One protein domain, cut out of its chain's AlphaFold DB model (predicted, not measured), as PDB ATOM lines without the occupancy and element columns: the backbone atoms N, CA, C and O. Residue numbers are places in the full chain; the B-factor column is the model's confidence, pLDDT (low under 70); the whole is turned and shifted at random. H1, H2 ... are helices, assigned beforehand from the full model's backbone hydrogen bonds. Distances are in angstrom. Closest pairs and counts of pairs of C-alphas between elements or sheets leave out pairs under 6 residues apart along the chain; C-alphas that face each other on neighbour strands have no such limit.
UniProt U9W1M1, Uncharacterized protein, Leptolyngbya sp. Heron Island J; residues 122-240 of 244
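What this domain is: This is residues 122 to 240 of the 244 residues of an uncharacterized protein of Leptolyngbya sp. Heron Island J (UniProt U9W1M1). Picture one kinked helix, H5, as the core, with four helices, H1, H2, H3 and H4, packed round it; a long loop then leads to a small last helix, H6, near H2 but touching no helix. H3, H4 and H5 make an up-and-down bundle, each helix running against the one before it in the chain; H3 and H4 are at a shallow tilt of 32 degrees, only just short of steep, while H5 crosses both at a steep tilt, 45 degrees to H3 and 42 degrees to H4. The printed part has 119 residues with six named helices, H1 to H6 in chain order, and no named strand; its class is all helix. It is compact, with a radius of gyration of the C-alphas of 13.8 A and spans of 38 by 30 by 26 A.

How they stand to each other: Start at H1, residues 124 to 134: it touches H4, residues 179 to 189, at Val 129 and Asp 180, their closest C-alphas, 5.9 A apart. Next comes H2, residues 139 to 153, which touches H5, residues 195 to 212, the hub, at a shallow tilt of 29 degrees, opposite ways; the closest C-alphas, of Val 145 and Pro 204, are 6.0 A apart. H5 touches H1 with residues 201 to 205 alone, the closest C-alphas being those of Pro 204 and Ile 133, 6.8 A apart. H3, residues 159 to 175, touches H5 at a steep tilt of 45 degrees, the same way, with the C-alphas of Leu 166 and Leu 199 closest at 5.9 A. H4 and H5 form a hairpin, closest at the C-alphas of Met 188 and Arg 198, 4.7 A apart. H6, residues 230 to 238, is close to H2 but not clearly touching, with Gly 151 and Val 230 the closest C-alphas at 7.1 A. Every O i to N i+4 pair is within hydrogen-bond range in H2, H4 and H6, against 5 of 7 in H1, 10 of 13 in H3 and 7 of 14 in H5.

Where its parts are: Find C-alpha 124 at (159.343, 184.809, 242.109), where H1 begins. H2 is 21.1 A long from first to last C-alpha, and H3 25.5 A. H4 measures 15.5 A. Find C-alpha 195 at (144.745, 195.466, 248.439); from there H5 runs 22.7 A, with a kink of 68 degrees near residue 205. H6 ends at C-alpha 238, (147.659, 213.784, 248.216).

The domain as a whole: The C-alphas of Glu 192 and Val 222 are the two farthest apart, at 40.4 A. The printed part has no cut, and its one long link is residues 213 to 229, between H5 and H6. Look at the B-factor column: pLDDT is under 70 at residue 177 and at residues 210 to 240, of which 210 to 212 belong to H5.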
ATOM      1  N   TYR A 122     159.081 190.768 246.757       91.31
ATOM      2  CA  TYR A 122     158.240 190.222 245.692       91.31
ATOM      3  C   TYR A 122     158.376 188.712 245.564       91.31
ATOM      4  O   TYR A 122     159.429 188.133 245.857       91.31
ATOM      5  N   LYS A 123     157.296 188.080 245.098       88.38
ATOM      6  CA  LYS A 123     157.282 186.654 244.760       88.38
ATOM      7  C   LYS A 123     158.045 186.403 243.461       88.38
ATOM      8  O   LYS A 123     158.165 187.296 242.628       88.38
ATOM      9  N   ASP A 124     158.504 185.171 243.260       85.56
ATOM     10  CA  ASP A 124     159.343 184.809 242.109       85.56
ATOM     11  C   ASP A 124     158.706 185.148 240.754       85.56
ATOM     12  O   ASP A 124     159.392 185.635 239.863       85.56
ATOM     13  N   ASN A 125     157.389 184.982 240.625       84.06
ATOM     14  CA  ASN A 125     156.632 185.304 239.412       84.06
ATOM     15  C   ASN A 125     156.444 186.815 239.161       84.06
ATOM     16  O   ASN A 125     156.051 187.198 238.066       84.06
ATOM     17  N   GLU A 126     156.687 187.666 240.159       86.88
ATOM     18  CA  GLU A 126     156.609 189.132 240.053       86.88
ATOM     19  C   GLU A 126     157.994 189.767 239.905       86.88
ATOM     20  O   GLU A 126     158.123 190.855 239.349       86.88
ATOM     21  N   ARG A 127     159.040 189.093 240.400       90.88
ATOM     22  CA  ARG A 127     160.407 189.624 240.440       90.88
ATOM     23  C   ARG A 127     160.937 190.025 239.076       90.88
ATOM     24  O   ARG A 127     161.657 191.008 239.015       90.88
ATOM     25  N   GLU A 128     160.597 189.298 238.018       88.31
ATOM     26  CA  GLU A 128     161.054 189.618 236.661       88.31
ATOM     27  C   GLU A 128     160.498 190.968 236.185       88.31
ATOM     28  O   GLU A 128     161.272 191.852 235.825       88.31
ATOM     29  N   VAL A 129     159.182 191.168 236.315       86.38
ATOM     30  CA  VAL A 129     158.497 192.427 235.967       86.38
ATOM     31  C   VAL A 129     158.954 193.580 236.864       86.38
ATOM     32  O   VAL A 129     159.149 194.704 236.418       86.38
ATOM     33  N   ILE A 130     159.161 193.340 238.163       89.25
ATOM     34  CA  ILE A 130     159.654 194.402 239.052       89.25
ATOM     35  C   ILE A 130     161.139 194.705 238.806       89.25
ATOM     36  O   ILE A 130     161.568 195.853 238.953       89.25
ATOM     37  N   ALA A 131     161.939 193.715 238.410       88.38
ATOM     38  CA  ALA A 131     163.342 193.916 238.073       88.38
ATOM     39  C   ALA A 131     163.499 194.792 236.826       88.38
ATOM     40  O   ALA A 131     164.293 195.729 236.881       88.38
ATOM     41  N   SER A 132     162.718 194.563 235.764       87.19
ATOM     42  CA  SER A 132     162.731 195.418 234.565       87.19
ATOM     43  C   SER A 132     162.338 196.863 234.891       87.19
ATOM     44  O   SER A 132     163.048 197.801 234.522       87.19
ATOM     45  N   ILE A 133     161.291 197.066 235.701       85.56
ATOM     46  CA  ILE A 133     160.847 198.401 236.142       85.56
ATOM     47  C   ILE A 133     161.940 199.135 236.933       85.56
ATOM     48  O   ILE A 133     162.143 200.342 236.767       85.56
ATOM     49  N   THR A 134     162.640 198.420 237.815       87.06
ATOM     50  CA  THR A 134     163.610 199.004 238.757       87.06
ATOM     51  C   THR A 134     165.046 199.035 238.223       87.06
ATOM     52  O   THR A 134     165.922 199.647 238.845       87.06
ATOM     53  N   GLU A 135     165.307 198.449 237.049       85.44
ATOM     54  CA  GLU A 135     166.637 198.370 236.430       85.44
ATOM     55  C   GLU A 135     167.262 199.751 236.193       85.44
ATOM     56  O   GLU A 135     168.482 199.920 236.291       85.44
ATOM     57  N   ASN A 136     166.433 200.765 235.957       81.25
ATOM     58  CA  ASN A 136     166.881 202.129 235.690       81.25
ATOM     59  C   ASN A 136     166.824 203.049 236.917       81.25
ATOM     60  O   ASN A 136     167.127 204.236 236.813       81.25
ATOM     61  N   PHE A 137     166.473 202.526 238.097       83.75
ATOM     62  CA  PHE A 137     166.349 203.363 239.289       83.75
ATOM     63  C   PHE A 137     167.697 203.799 239.833       83.75
ATOM     64  O   PHE A 137     168.609 202.988 240.022       83.75
ATOM     65  N   ASN A 138     167.800 205.087 240.147       78.81
ATOM     66  CA  ASN A 138     168.909 205.608 240.931       78.81
ATOM     67  C   ASN A 138     168.744 205.249 242.424       78.81
ATOM     68  O   ASN A 138     167.721 204.714 242.859       78.81
ATOM     69  N   LYS A 139     169.762 205.557 243.237       75.44
ATOM     70  CA  LYS A 139     169.782 205.232 244.673       75.44
ATOM     71  C   LYS A 139     168.564 205.777 245.432       75.44
ATOM     72  O   LYS A 139     168.015 205.076 246.285       75.44
ATOM     73  N   ASN A 140     168.129 206.991 245.115       75.88
ATOM     74  CA  ASN A 140     167.047 207.660 245.833       75.88
ATOM     75  C   ASN A 140     165.688 207.044 245.480       75.88
ATOM     76  O   ASN A 140     164.888 206.776 246.373       75.88
ATOM     77  N   GLN A 141     165.461 206.713 244.206       79.31
ATOM     78  CA  GLN A 141     164.250 206.021 243.753       79.31
ATOM     79  C   GLN A 141     164.132 204.619 244.366       79.31
ATOM     80  O   GLN A 141     163.081 204.275 244.902       79.31
ATOM     81  N   THR A 142     165.222 203.844 244.377       81.06
ATOM     82  CA  THR A 142     165.255 202.523 245.032       81.06
ATOM     83  C   THR A 142     164.974 202.637 246.532       81.06
ATOM     84  O   THR A 142     164.227 201.838 247.091       81.06
ATOM     85  N   THR A 143     165.536 203.656 247.192       79.19
ATOM     86  CA  THR A 143     165.325 203.887 248.629       79.19
ATOM     87  C   THR A 143     163.878 204.260 248.934       79.19
ATOM     88  O   THR A 143     163.305 203.712 249.873       79.19
ATOM     89  N   LEU A 144     163.273 205.138 248.129       79.06
ATOM     90  CA  LEU A 144     161.867 205.518 248.257       79.06
ATOM     91  C   LEU A 144     160.948 204.299 248.131       79.06
ATOM     92  O   LEU A 144     160.110 204.073 249.000       79.06
ATOM     93  N   VAL A 145     161.121 203.503 247.072       84.81
ATOM     94  CA  VAL A 145     160.288 202.315 246.836       84.81
ATOM     95  C   VAL A 145     160.411 201.331 247.993       84.81
ATOM     96  O   VAL A 145     159.393 200.864 248.494       84.81
ATOM     97  N   ARG A 146     161.629 201.082 248.486       84.56
ATOM     98  CA  ARG A 146     161.839 200.225 249.658       84.56
ATOM     99  C   ARG A 146     161.109 200.752 250.894       84.56
ATOM    100  O   ARG A 146     160.386 199.994 251.522       84.56
ATOM    101  N   LEU A 147     161.237 202.042 251.213       80.31
ATOM    102  CA  LEU A 147     160.565 202.638 252.378       80.31
ATOM    103  C   LEU A 147     159.038 202.502 252.306       80.31
ATOM    104  O   LEU A 147     158.390 202.222 253.312       80.31
ATOM    105  N   LEU A 148     158.461 202.675 251.116       80.62
ATOM    106  CA  LEU A 148     157.028 202.491 250.904       80.62
ATOM    107  C   LEU A 148     156.612 201.025 251.096       80.62
ATOM    108  O   LEU A 148     155.592 200.760 251.732       80.62
ATOM    109  N   LEU A 149     157.405 200.073 250.596       87.12
ATOM    110  CA  LEU A 149     157.156 198.641 250.795       87.12
ATOM    111  C   LEU A 149     157.268 198.236 252.267       87.12
ATOM    112  O   LEU A 149     156.376 197.549 252.766       87.12
ATOM    113  N   ASP A 150     158.297 198.714 252.966       84.06
ATOM    114  CA  ASP A 150     158.498 198.478 254.398       84.06
ATOM    115  C   ASP A 150     157.297 198.989 255.212       84.06
ATOM    116  O   ASP A 150     156.779 198.282 256.077       84.06
ATOM    117  N   GLY A 151     156.794 200.192 254.903       80.44
ATOM    118  CA  GLY A 151     155.614 200.761 255.565       80.44
ATOM    119  C   GLY A 151     154.338 199.944 255.333       80.44
ATOM    120  O   GLY A 151     153.554 199.720 256.262       80.44
ATOM    121  N   ILE A 152     154.150 199.432 254.111       83.06
ATOM    122  CA  ILE A 152     153.030 198.543 253.769       83.06
ATOM    123  C   ILE A 152     153.123 197.218 254.544       83.06
ATOM    124  O   ILE A 152     152.118 196.727 255.069       83.06
ATOM    125  N   GLU A 153     154.314 196.624 254.627       85.25
ATOM    126  CA  GLU A 153     154.540 195.358 255.334       85.25
ATOM    127  C   GLU A 153     154.403 195.496 256.849       85.25
ATOM    128  O   GLU A 153     153.824 194.621 257.496       85.25
ATOM    129  N   ALA A 154     154.831 196.629 257.401       85.06
ATOM    130  CA  ALA A 154     154.693 196.964 258.812       85.06
ATOM    131  C   ALA A 154     153.251 197.323 259.233       85.06
ATOM    132  O   ALA A 154     153.030 197.694 260.385       85.06
ATOM    133  N   ASN A 155     152.257 197.192 258.342       80.75
ATOM    134  CA  ASN A 155     150.855 197.557 258.585       80.75
ATOM    135  C   ASN A 155     150.663 199.033 258.986       80.75
ATOM    136  O   ASN A 155     149.730 199.352 259.720       80.75
ATOM    137  N   GLN A 156     151.532 199.941 258.531       78.19
ATOM    138  CA  GLN A 156     151.406 201.369 258.858       78.19
ATOM    139  C   GLN A 156     150.244 202.048 258.119       78.19
ATOM    140  O   GLN A 156     149.857 203.158 258.474       78.19
ATOM    141  N   LEU A 157     149.690 201.375 257.108       74.62
ATOM    142  CA  LEU A 157     148.542 201.815 256.327       74.62
ATOM    143  C   LEU A 157     147.339 200.917 256.611       74.62
ATOM    144  O   LEU A 157     147.439 199.686 256.591       74.62
ATOM    145  N   SER A 158     146.189 201.544 256.826       81.00
ATOM    146  CA  SER A 158     144.897 200.868 256.895       81.00
ATOM    147  C   SER A 158     144.421 200.408 255.512       81.00
ATOM    148  O   SER A 158     144.855 200.907 254.472       81.00
ATOM    149  N   ASP A 159     143.472 199.471 255.482       82.38
ATOM    150  CA  ASP A 159     142.906 198.958 254.228       82.38
ATOM    151  C   ASP A 159     142.208 200.044 253.393       82.38
ATOM    152  O   ASP A 159     142.271 200.016 252.163       82.38
ATOM    153  N   SER A 160     141.573 201.029 254.036       77.94
ATOM    154  CA  SER A 160     140.947 202.165 253.348       77.94
ATOM    155  C   SER A 160     141.980 203.101 252.719       77.94
ATOM    156  O   SER A 160     141.777 203.567 251.595       77.94
ATOM    157  N   GLU A 161     143.102 203.345 253.402       76.38
ATOM    158  CA  GLU A 161     144.226 204.116 252.860       76.38
ATOM    159  C   GLU A 161     144.849 203.384 251.668       76.38
ATOM    160  O   GLU A 161     144.937 203.961 250.586       76.38
ATOM    161  N   MET A 162     145.160 202.089 251.804       81.50
ATOM    162  CA  MET A 162     145.714 201.282 250.707       81.50
ATOM    163  C   MET A 162     144.787 201.235 249.484       81.50
ATOM    164  O   MET A 162     145.255 201.297 248.348       81.50
ATOM    165  N   LYS A 163     143.469 201.154 249.694       83.00
ATOM    166  CA  LYS A 163     142.485 201.166 248.603       83.00
ATOM    167  C   LYS A 163     142.430 202.514 247.881       83.00
ATOM    168  O   LYS A 163     142.311 202.531 246.660       83.00
ATOM    169  N   THR A 164     142.529 203.618 248.622       79.06
ATOM    170  CA  THR A 164     142.583 204.969 248.039       79.06
ATOM    171  C   THR A 164     143.846 205.125 247.195       79.06
ATOM    172  O   THR A 164     143.764 205.491 246.031       79.06
ATOM    173  N   MET A 165     144.996 204.716 247.738       76.88
ATOM    174  CA  MET A 165     146.278 204.746 247.029       76.88
ATOM    175  C   MET A 165     146.253 203.947 245.732       76.88
ATOM    176  O   MET A 165     146.764 204.390 244.709       76.88
ATOM    177  N   LEU A 166     145.662 202.755 245.771       83.44
ATOM    178  CA  LEU A 166     145.518 201.929 244.583       83.44
ATOM    179  C   LEU A 166     144.675 202.600 243.507       83.44
ATOM    180  O   LEU A 166     145.074 202.559 242.349       83.44
ATOM    181  N   ALA A 167     143.546 203.205 243.877       82.44
ATOM    182  CA  ALA A 167     142.688 203.907 242.930       82.44
ATOM    183  C   ALA A 167     143.433 205.073 242.257       82.44
ATOM    184  O   ALA A 167     143.394 205.190 241.032       82.44
ATOM    185  N   ASP A 168     144.179 205.856 243.039       77.12
ATOM    186  CA  ASP A 168     144.971 206.976 242.524       77.12
ATOM    187  C   ASP A 168     146.063 206.484 241.559       77.12
ATOM    188  O   ASP A 168     146.214 207.004 240.454       77.12
ATOM    189  N   LEU A 169     146.793 205.420 241.916       81.69
ATOM    190  CA  LEU A 169     147.806 204.837 241.029       81.69
ATOM    191  C   LEU A 169     147.179 204.279 239.747       81.69
ATOM    192  O   LEU A 169     147.679 204.544 238.657       81.69
ATOM    193  N   GLN A 170     146.056 203.563 239.849       81.50
ATOM    194  CA  GLN A 170     145.345 203.014 238.688       81.50
ATOM    195  C   GLN A 170     144.921 204.088 237.687       81.50
ATOM    196  O   GLN A 170     144.945 203.828 236.487       81.50
ATOM    197  N   GLN A 171     144.568 205.286 238.153       81.62
ATOM    198  CA  GLN A 171     144.204 206.394 237.275       81.62
ATOM    199  C   GLN A 171     145.385 206.886 236.426       81.62
ATOM    200  O   GLN A 171     145.186 207.342 235.299       81.62
ATOM    201  N   HIS A 172     146.611 206.782 236.943       77.44
ATOM    202  CA  HIS A 172     147.798 207.338 236.299       77.44
ATOM    203  C   HIS A 172     148.649 206.305 235.551       77.44
ATOM    204  O   HIS A 172     149.355 206.690 234.621       77.44
ATOM    205  N   ILE A 173     148.546 205.010 235.866       76.25
ATOM    206  CA  ILE A 173     149.307 203.951 235.174       76.25
ATOM    207  C   ILE A 173     149.064 203.894 233.656       76.25
ATOM    208  O   ILE A 173     150.046 203.707 232.948       76.25
ATOM    209  N   PRO A 174     147.854 204.126 233.103       73.00
ATOM    210  CA  PRO A 174     147.665 204.194 231.649       73.00
ATOM    211  C   PRO A 174     148.482 205.295 230.953       73.00
ATOM    212  O   PRO A 174     148.614 205.283 229.734       73.00
ATOM    213  N   SER A 175     149.015 206.260 231.713       71.00
ATOM    214  CA  SER A 175     149.936 207.284 231.198       71.00
ATOM    215  C   SER A 175     151.357 206.747 230.992       71.00
ATOM    216  O   SER A 175     152.166 207.403 230.340       71.00
ATOM    217  N   LEU A 176     151.673 205.575 231.551       72.06
ATOM    218  CA  LEU A 176     152.923 204.861 231.327       72.06
ATOM    219  C   LEU A 176     152.774 203.956 230.103       72.06
ATOM    220  O   LEU A 176     151.826 203.184 229.989       72.06
ATOM    221  N   SER A 177     153.737 204.036 229.192       65.50
ATOM    222  CA  SER A 177     153.836 203.154 228.029       65.50
ATOM    223  C   SER A 177     154.811 202.009 228.307       65.50
ATOM    224  O   SER A 177     155.952 202.285 228.683       65.50
ATOM    225  N   GLY A 178     154.410 200.760 228.057       75.25
ATOM    226  CA  GLY A 178     155.313 199.603 228.045       75.25
ATOM    227  C   GLY A 178     154.690 198.312 228.580       75.25
ATOM    228  O   GLY A 178     153.779 198.350 229.407       75.25
ATOM    229  N   ASP A 179     155.234 197.179 228.135       77.12
ATOM    230  CA  ASP A 179     154.773 195.827 228.483       77.12
ATOM    231  C   ASP A 179     154.772 195.582 230.009       77.12
ATOM    232  O   ASP A 179     153.873 194.936 230.549       77.12
ATOM    233  N   ASP A 180     155.727 196.172 230.735       77.94
ATOM    234  CA  ASP A 180     155.823 196.063 232.197       77.94
ATOM    235  C   ASP A 180     154.669 196.776 232.930       77.94
ATOM    236  O   ASP A 180     154.178 196.296 233.955       77.94
ATOM    237  N   ALA A 181     154.196 197.915 232.406       77.81
ATOM    238  CA  ALA A 181     153.070 198.648 232.988       77.81
ATOM    239  C   ALA A 181     151.753 197.879 232.797       77.81
ATOM    240  O   ALA A 181     150.928 197.821 233.713       77.81
ATOM    241  N   GLU A 182     151.580 197.226 231.643       81.75
ATOM    242  CA  GLU A 182     150.445 196.336 231.384       81.75
ATOM    243  C   GLU A 182     150.467 195.102 232.295       81.75
ATOM    244  O   GLU A 182     149.433 194.731 232.863       81.75
ATOM    245  N   ALA A 183     151.643 194.505 232.510       83.31
ATOM    246  CA  ALA A 183     151.809 193.376 233.421       83.31
ATOM    247  C   ALA A 183     151.428 193.742 234.868       83.31
ATOM    248  O   ALA A 183     150.681 193.008 235.527       83.31
ATOM    249  N   VAL A 184     151.861 194.913 235.354       82.81
ATOM    250  CA  VAL A 184     151.477 195.426 236.681       82.81
ATOM    251  C   VAL A 184     149.972 195.704 236.765       82.81
ATOM    252  O   VAL A 184     149.341 195.313 237.751       82.81
ATOM    253  N   LEU A 185     149.359 196.297 235.733       83.00
ATOM    254  CA  LEU A 185     147.902 196.490 235.675       83.00
ATOM    255  C   LEU A 185     147.140 195.164 235.757       83.00
ATOM    256  O   LEU A 185     146.126 195.082 236.458       83.00
ATOM    257  N   GLY A 186     147.632 194.120 235.088       83.12
ATOM    258  CA  GLY A 186     147.066 192.774 235.166       83.12
ATOM    259  C   GLY A 186     147.017 192.250 236.603       83.12
ATOM    260  O   GLY A 186     145.983 191.754 237.055       83.12
ATOM    261  N   ILE A 187     148.099 192.440 237.362       82.75
ATOM    262  CA  ILE A 187     148.183 192.019 238.768       82.75
ATOM    263  C   ILE A 187     147.287 192.887 239.665       82.75
ATOM    264  O   ILE A 187     146.601 192.370 240.550       82.75
ATOM    265  N   MET A 188     147.219 194.198 239.421       82.19
ATOM    266  CA  MET A 188     146.369 195.118 240.187       82.19
ATOM    267  C   MET A 188     144.869 194.853 240.001       82.19
ATOM    268  O   MET A 188     144.078 195.016 240.937       82.19
ATOM    269  N   ASN A 189     144.468 194.424 238.808       84.94
ATOM    270  CA  ASN A 189     143.074 194.127 238.489       84.94
ATOM    271  C   ASN A 189     142.644 192.716 238.917       84.94
ATOM    272  O   ASN A 189     141.451 192.416 238.878       84.94
ATOM    273  N   SER A 190     143.574 191.873 239.382       84.75
ATOM    274  CA  SER A 190     143.267 190.517 239.840       84.75
ATOM    275  C   SER A 190     142.325 190.538 241.050       84.75
ATOM    276  O   SER A 190     142.735 191.005 242.113       84.75
ATOM    277  N   PRO A 191     141.083 190.024 240.950       75.94
ATOM    278  CA  PRO A 191     140.095 190.094 242.027       75.94
ATOM    279  C   PRO A 191     140.505 189.301 243.276       75.94
ATOM    280  O   PRO A 191     140.066 189.633 244.374       75.94
ATOM    281  N   GLU A 192     141.380 188.307 243.120       82.38
ATOM    282  CA  GLU A 192     141.837 187.407 244.183       82.38
ATOM    283  C   GLU A 192     142.982 187.997 245.025       82.38
ATOM    284  O   GLU A 192     143.230 187.561 246.149       82.38
ATOM    285  N   ALA A 193     143.676 189.019 244.513       84.50
ATOM    286  CA  ALA A 193     144.761 189.677 245.229       84.50
ATOM    287  C   ALA A 193     144.224 190.618 246.321       84.50
ATOM    288  O   ALA A 193     143.291 191.391 246.087       84.50
ATOM    289  N   SER A 194     144.852 190.628 247.499       87.88
ATOM    290  CA  SER A 194     144.545 191.613 248.545       87.88
ATOM    291  C   SER A 194     144.977 193.028 248.129       87.88
ATOM    292  O   SER A 194     145.906 193.186 247.334       87.88
ATOM    293  N   PHE A 195     144.351 194.069 248.696       86.00
ATOM    294  CA  PHE A 195     144.745 195.466 248.439       86.00
ATOM    295  C   PHE A 195     146.229 195.701 248.732       86.00
ATOM    296  O   PHE A 195     146.938 196.304 247.936       86.00
ATOM    297  N   ARG A 196     146.735 195.121 249.821       88.81
ATOM    298  CA  ARG A 196     148.164 195.143 250.139       88.81
ATOM    299  C   ARG A 196     149.022 194.607 249.001       88.81
ATOM    300  O   ARG A 196     150.006 195.231 248.622       88.81
ATOM    301  N   HIS A 197     148.673 193.432 248.487       90.19
ATOM    302  CA  HIS A 197     149.469 192.777 247.465       90.19
ATOM    303  C   HIS A 197     149.495 193.583 246.166       90.19
ATOM    304  O   HIS A 197     150.569 193.854 245.638       90.19
ATOM    305  N   ARG A 198     148.326 194.048 245.714       90.12
ATOM    306  CA  ARG A 198     148.209 194.916 244.535       90.12
ATOM    307  C   ARG A 198     149.020 196.197 244.710       90.12
ATOM    308  O   ARG A 198     149.697 196.618 243.779       90.12
ATOM    309  N   LEU A 199     148.986 196.796 245.906       88.31
ATOM    310  CA  LEU A 199     149.711 198.034 246.180       88.31
ATOM    311  C   LEU A 199     151.219 197.801 246.117       88.31
ATOM    312  O   LEU A 199     151.904 198.570 245.455       88.31
ATOM    313  N   LYS A 200     151.726 196.711 246.710       91.31
ATOM    314  CA  LYS A 200     153.153 196.348 246.639       91.31
ATOM    315  C   LYS A 200     153.665 196.273 245.200       91.31
ATOM    316  O   LYS A 200     154.761 196.754 244.931       91.31
ATOM    317  N   VAL A 201     152.886 195.693 244.291       90.19
ATOM    318  CA  VAL A 201     153.253 195.552 242.871       90.19
ATOM    319  C   VAL A 201     153.148 196.884 242.117       90.19
ATOM    320  O   VAL A 201     153.902 197.114 241.179       90.19
ATOM    321  N   ALA A 202     152.291 197.798 242.571       88.19
ATOM    322  CA  ALA A 202     152.157 199.137 242.002       88.19
ATOM    323  C   ALA A 202     153.219 200.138 242.502       88.19
ATOM    324  O   ALA A 202     153.572 201.062 241.772       88.19
ATOM    325  N   VAL A 203     153.746 199.973 243.727       88.25
ATOM    326  CA  VAL A 203     154.727 200.900 244.333       88.25
ATOM    327  C   VAL A 203     155.943 201.164 243.430       88.25
ATOM    328  O   VAL A 203     156.321 202.329 243.300       88.25
ATOM    329  N   PRO A 204     156.549 200.165 242.760       89.31
ATOM    330  CA  PRO A 204     157.662 200.397 241.848       89.31
ATOM    331  C   PRO A 204     157.342 201.338 240.690       89.31
ATOM    332  O   PRO A 204     158.266 201.923 240.155       89.31
ATOM    333  N   LEU A 205     156.081 201.553 240.310       86.12
ATOM    334  CA  LEU A 205     155.738 202.512 239.254       86.12
ATOM    335  C   LEU A 205     155.725 203.966 239.745       86.12
ATOM    336  O   LEU A 205     155.827 204.885 238.935       86.12
ATOM    337  N   ILE A 206     155.660 204.199 241.061       82.00
ATOM    338  CA  ILE A 206     155.548 205.543 241.651       82.00
ATOM    339  C   ILE A 206     156.642 206.498 241.149       82.00
ATOM    340  O   ILE A 206     156.282 207.592 240.715       82.00
ATOM    341  N   PRO A 207     157.943 206.135 241.124       79.56
ATOM    342  CA  PRO A 207     158.984 207.026 240.613       79.56
ATOM    343  C   PRO A 207     158.763 207.498 239.171       79.56
ATOM    344  O   PRO A 207     159.146 208.618 238.841       79.56
ATOM    345  N   GLN A 208     158.150 206.668 238.324       76.25
ATOM    346  CA  GLN A 208     157.855 206.996 236.925       76.25
ATOM    347  C   GLN A 208     156.574 207.821 236.779       76.25
ATOM    348  O   GLN A 208     156.413 208.554 235.809       76.25
ATOM    349  N   LEU A 209     155.674 207.718 237.757       73.38
ATOM    350  CA  LEU A 209     154.443 208.496 237.822       73.38
ATOM    351  C   LEU A 209     154.663 209.896 238.400       73.38
ATOM    352  O   LEU A 209     153.833 210.766 238.167       73.38
ATOM    353  N   LEU A 210     155.786 210.152 239.084       69.12
ATOM    354  CA  LEU A 210     156.110 211.464 239.664       69.12
ATOM    355  C   LEU A 210     155.948 212.662 238.706       69.12
ATOM    356  O   LEU A 210     155.458 213.678 239.176       69.12
ATOM    357  N   PRO A 211     156.287 212.601 237.401       61.91
ATOM    358  CA  PRO A 211     156.037 213.709 236.468       61.91
ATOM    359  C   PRO A 211     154.549 213.970 236.185       61.91
ATOM    360  O   PRO A 211     154.176 215.075 235.796       61.91
ATOM    361  N   PHE A 212     153.702 212.955 236.360       56.28
ATOM    362  CA  PHE A 212     152.251 213.014 236.169       56.28
ATOM    363  C   PHE A 212     151.501 213.306 237.479       56.28
ATOM    364  O   PHE A 212     150.298 213.568 237.461       56.28
ATOM    365  N   LEU A 213     152.220 213.298 238.604       56.44
ATOM    366  CA  LEU A 213     151.766 213.745 239.913       56.44
ATOM    367  C   LEU A 213     152.251 215.205 240.095       56.44
ATOM    368  O   LEU A 213     153.424 215.490 239.869       56.44
ATOM    369  N   PRO A 214     151.401 216.182 240.448       45.97
ATOM    370  CA  PRO A 214     151.783 217.591 240.404       45.97
ATOM    371  C   PRO A 214     152.961 217.917 241.330       45.97
ATOM    372  O   PRO A 214     152.887 217.745 242.545       45.97
ATOM    373  N   ALA A 215     154.026 218.440 240.716       45.28
ATOM    374  CA  ALA A 215     155.167 219.135 241.310       45.28
ATOM    375  C   ALA A 215     155.755 218.505 242.590       45.28
ATOM    376  O   ALA A 215     155.638 219.048 243.697       45.28
ATOM    377  N   VAL A 216     156.489 217.405 242.410       42.16
ATOM    378  CA  VAL A 216     157.605 217.056 243.297       42.16
ATOM    379  C   VAL A 216     158.876 217.628 242.673       42.16
ATOM    380  O   VAL A 216     159.456 217.032 241.768       42.16
ATOM    381  N   GLU A 217     159.310 218.796 243.147       43.38
ATOM    382  CA  GLU A 217     160.722 219.155 243.021       43.38
ATOM    383  C   GLU A 217     161.498 218.140 243.856       43.38
ATOM    384  O   GLU A 217     161.316 218.024 245.070       43.38
ATOM    385  N   TYR A 218     162.288 217.323 243.170       46.97
ATOM    386  CA  TYR A 218     163.188 216.372 243.793       46.97
ATOM    387  C   TYR A 218     164.333 217.191 244.399       46.97
ATOM    388  O   TYR A 218     165.350 217.402 243.742       46.97
ATOM    389  N   GLU A 219     164.148 217.731 245.609       37.75
ATOM    390  CA  GLU A 219     165.253 218.358 246.332       37.75
ATOM    391  C   GLU A 219     166.311 217.284 246.587       37.75
ATOM    392  O   GLU A 219     166.140 216.321 247.337       37.75
ATOM    393  N   SER A 220     167.400 217.422 245.847       39.50
ATOM    394  CA  SER A 220     168.604 216.637 245.982       39.50
ATOM    395  C   SER A 220     169.179 216.791 247.395       39.50
ATOM    396  O   SER A 220     169.467 217.897 247.837       39.50
ATOM    397  N   GLU A 221     169.407 215.647 248.044       36.16
ATOM    398  CA  GLU A 221     170.413 215.404 249.095       36.16
ATOM    399  C   GLU A 221     170.132 215.771 250.564       36.16
ATOM    400  O   GLU A 221     170.963 215.439 251.409       36.16
ATOM    401  N   VAL A 222     168.963 216.287 250.949       39.34
ATOM    402  CA  VAL A 222     168.667 216.536 252.377       39.34
ATOM    403  C   VAL A 222     167.324 215.915 252.757       39.34
ATOM    404  O   VAL A 222     166.302 216.494 252.444       39.34
ATOM    405  N   GLU A 223     167.352 214.726 253.386       42.91
ATOM    406  CA  GLU A 223     166.279 214.063 254.185       42.91
ATOM    407  C   GLU A 223     166.179 212.531 253.984       42.91
ATOM    408  O   GLU A 223     165.097 211.955 253.914       42.91
ATOM    409  N   LEU A 224     167.297 211.795 253.960       42.31
ATOM    410  CA  LEU A 224     167.256 210.329 254.157       42.31
ATOM    411  C   LEU A 224     168.073 209.878 255.376       42.31
ATOM    412  O   LEU A 224     168.701 208.823 255.385       42.31
ATOM    413  N   GLY A 225     168.004 210.682 256.442       37.59
ATOM    414  CA  GLY A 225     168.357 210.315 257.813       37.59
ATOM    415  C   GLY A 225     167.118 209.902 258.620       37.59
ATOM    416  O   GLY A 225     166.597 210.685 259.403       37.59
ATOM    417  N   THR A 226     166.642 208.670 258.410       48.22
ATOM    418  CA  THR A 226     165.969 207.805 259.415       48.22
ATOM    419  C   THR A 226     164.738 208.316 260.206       48.22
ATOM    420  O   THR A 226     164.466 207.783 261.279       48.22
ATOM    421  N   GLY A 227     163.945 209.267 259.697       41.41
ATOM    422  CA  GLY A 227     162.725 209.788 260.359       41.41
ATOM    423  C   GLY A 227     161.492 209.922 259.453       41.41
ATOM    424  O   GLY A 227     160.720 210.863 259.606       41.41
ATOM    425  N   PHE A 228     161.336 209.037 258.466       42.03
ATOM    426  CA  PHE A 228     160.349 209.180 257.392       42.03
ATOM    427  C   PHE A 228     158.914 208.886 257.867       42.03
ATOM    428  O   PHE A 228     158.531 207.731 258.057       42.03
ATOM    429  N   ASP A 229     158.110 209.938 258.033       52.38
ATOM    430  CA  ASP A 229     156.664 209.829 258.224       52.38
ATOM    431  C   ASP A 229     155.998 209.594 256.857       52.38
ATOM    432  O   ASP A 229     155.653 210.529 256.130       52.38
ATOM    433  N   VAL A 230     155.851 208.314 256.498       47.78
ATOM    434  CA  VAL A 230     155.199 207.852 255.259       47.78
ATOM    435  C   VAL A 230     153.815 208.484 255.095       47.78
ATOM    436  O   VAL A 230     153.416 208.806 253.976       47.78
ATOM    437  N   LYS A 231     153.096 208.714 256.201       46.38
ATOM    438  CA  LYS A 231     151.771 209.332 256.196       46.38
ATOM    439  C   LYS A 231     151.861 210.819 255.875       46.38
ATOM    440  O   LYS A 231     151.097 211.282 255.040       46.38
ATOM    441  N   ALA A 232     152.805 211.556 256.455       57.03
ATOM    442  CA  ALA A 232     153.031 212.961 256.104       57.03
ATOM    443  C   ALA A 232     153.524 213.127 254.658       57.03
ATOM    444  O   ALA A 232     153.069 214.025 253.951       57.03
ATOM    445  N   PHE A 233     154.410 212.243 254.191       57.19
ATOM    446  CA  PHE A 233     154.858 212.216 252.800       57.19
ATOM    447  C   PHE A 233     153.684 211.955 251.853       57.19
ATOM    448  O   PHE A 233     153.516 212.665 250.863       57.19
ATOM    449  N   TRP A 234     152.821 210.996 252.188       56.25
ATOM    450  CA  TRP A 234     151.666 210.664 251.366       56.25
ATOM    451  C   TRP A 234     150.549 211.710 251.432       56.25
ATOM    452  O   TRP A 234     149.975 212.041 250.404       56.25
ATOM    453  N   GLU A 235     150.284 212.315 252.591       56.84
ATOM    454  CA  GLU A 235     149.376 213.463 252.722       56.84
ATOM    455  C   GLU A 235     149.902 214.682 251.950       56.84
ATOM    456  O   GLU A 235     149.121 215.410 251.347       56.84
ATOM    457  N   LYS A 236     151.225 214.877 251.868       53.53
ATOM    458  CA  LYS A 236     151.851 215.921 251.038       53.53
ATOM    459  C   LYS A 236     151.712 215.632 249.538       53.53
ATOM    460  O   LYS A 236     151.508 216.570 248.768       53.53
ATOM    461  N   VAL A 237     151.788 214.362 249.129       50.66
ATOM    462  CA  VAL A 237     151.501 213.917 247.750       50.66
ATOM    463  C   VAL A 237     150.010 214.096 247.429       50.66
ATOM    464  O   VAL A 237     149.665 214.684 246.408       50.66
ATOM    465  N   LYS A 238     149.120 213.694 248.341       49.97
ATOM    466  CA  LYS A 238     147.659 213.784 248.216       49.97
ATOM    467  C   LYS A 238     147.139 215.223 248.201       49.97
ATOM    468  O   LYS A 238     146.302 215.557 247.373       49.97
ATOM    469  N   ALA A 239     147.661 216.096 249.063       48.72
ATOM    470  CA  ALA A 239     147.272 217.507 249.140       48.72
ATOM    471  C   ALA A 239     147.642 218.317 247.887       48.72
ATOM    472  O   ALA A 239     147.142 219.427 247.701       48.72
ATOM    473  N   LYS A 240     148.529 217.787 247.037       42.38
ATOM    474  CA  LYS A 240     149.008 218.447 245.820       42.38
ATOM    475  C   LYS A 240     148.433 217.861 244.533       42.38
ATOM    476  O   LYS A 240     148.623 218.463 243.482       42.38
TER     477      LYS A 240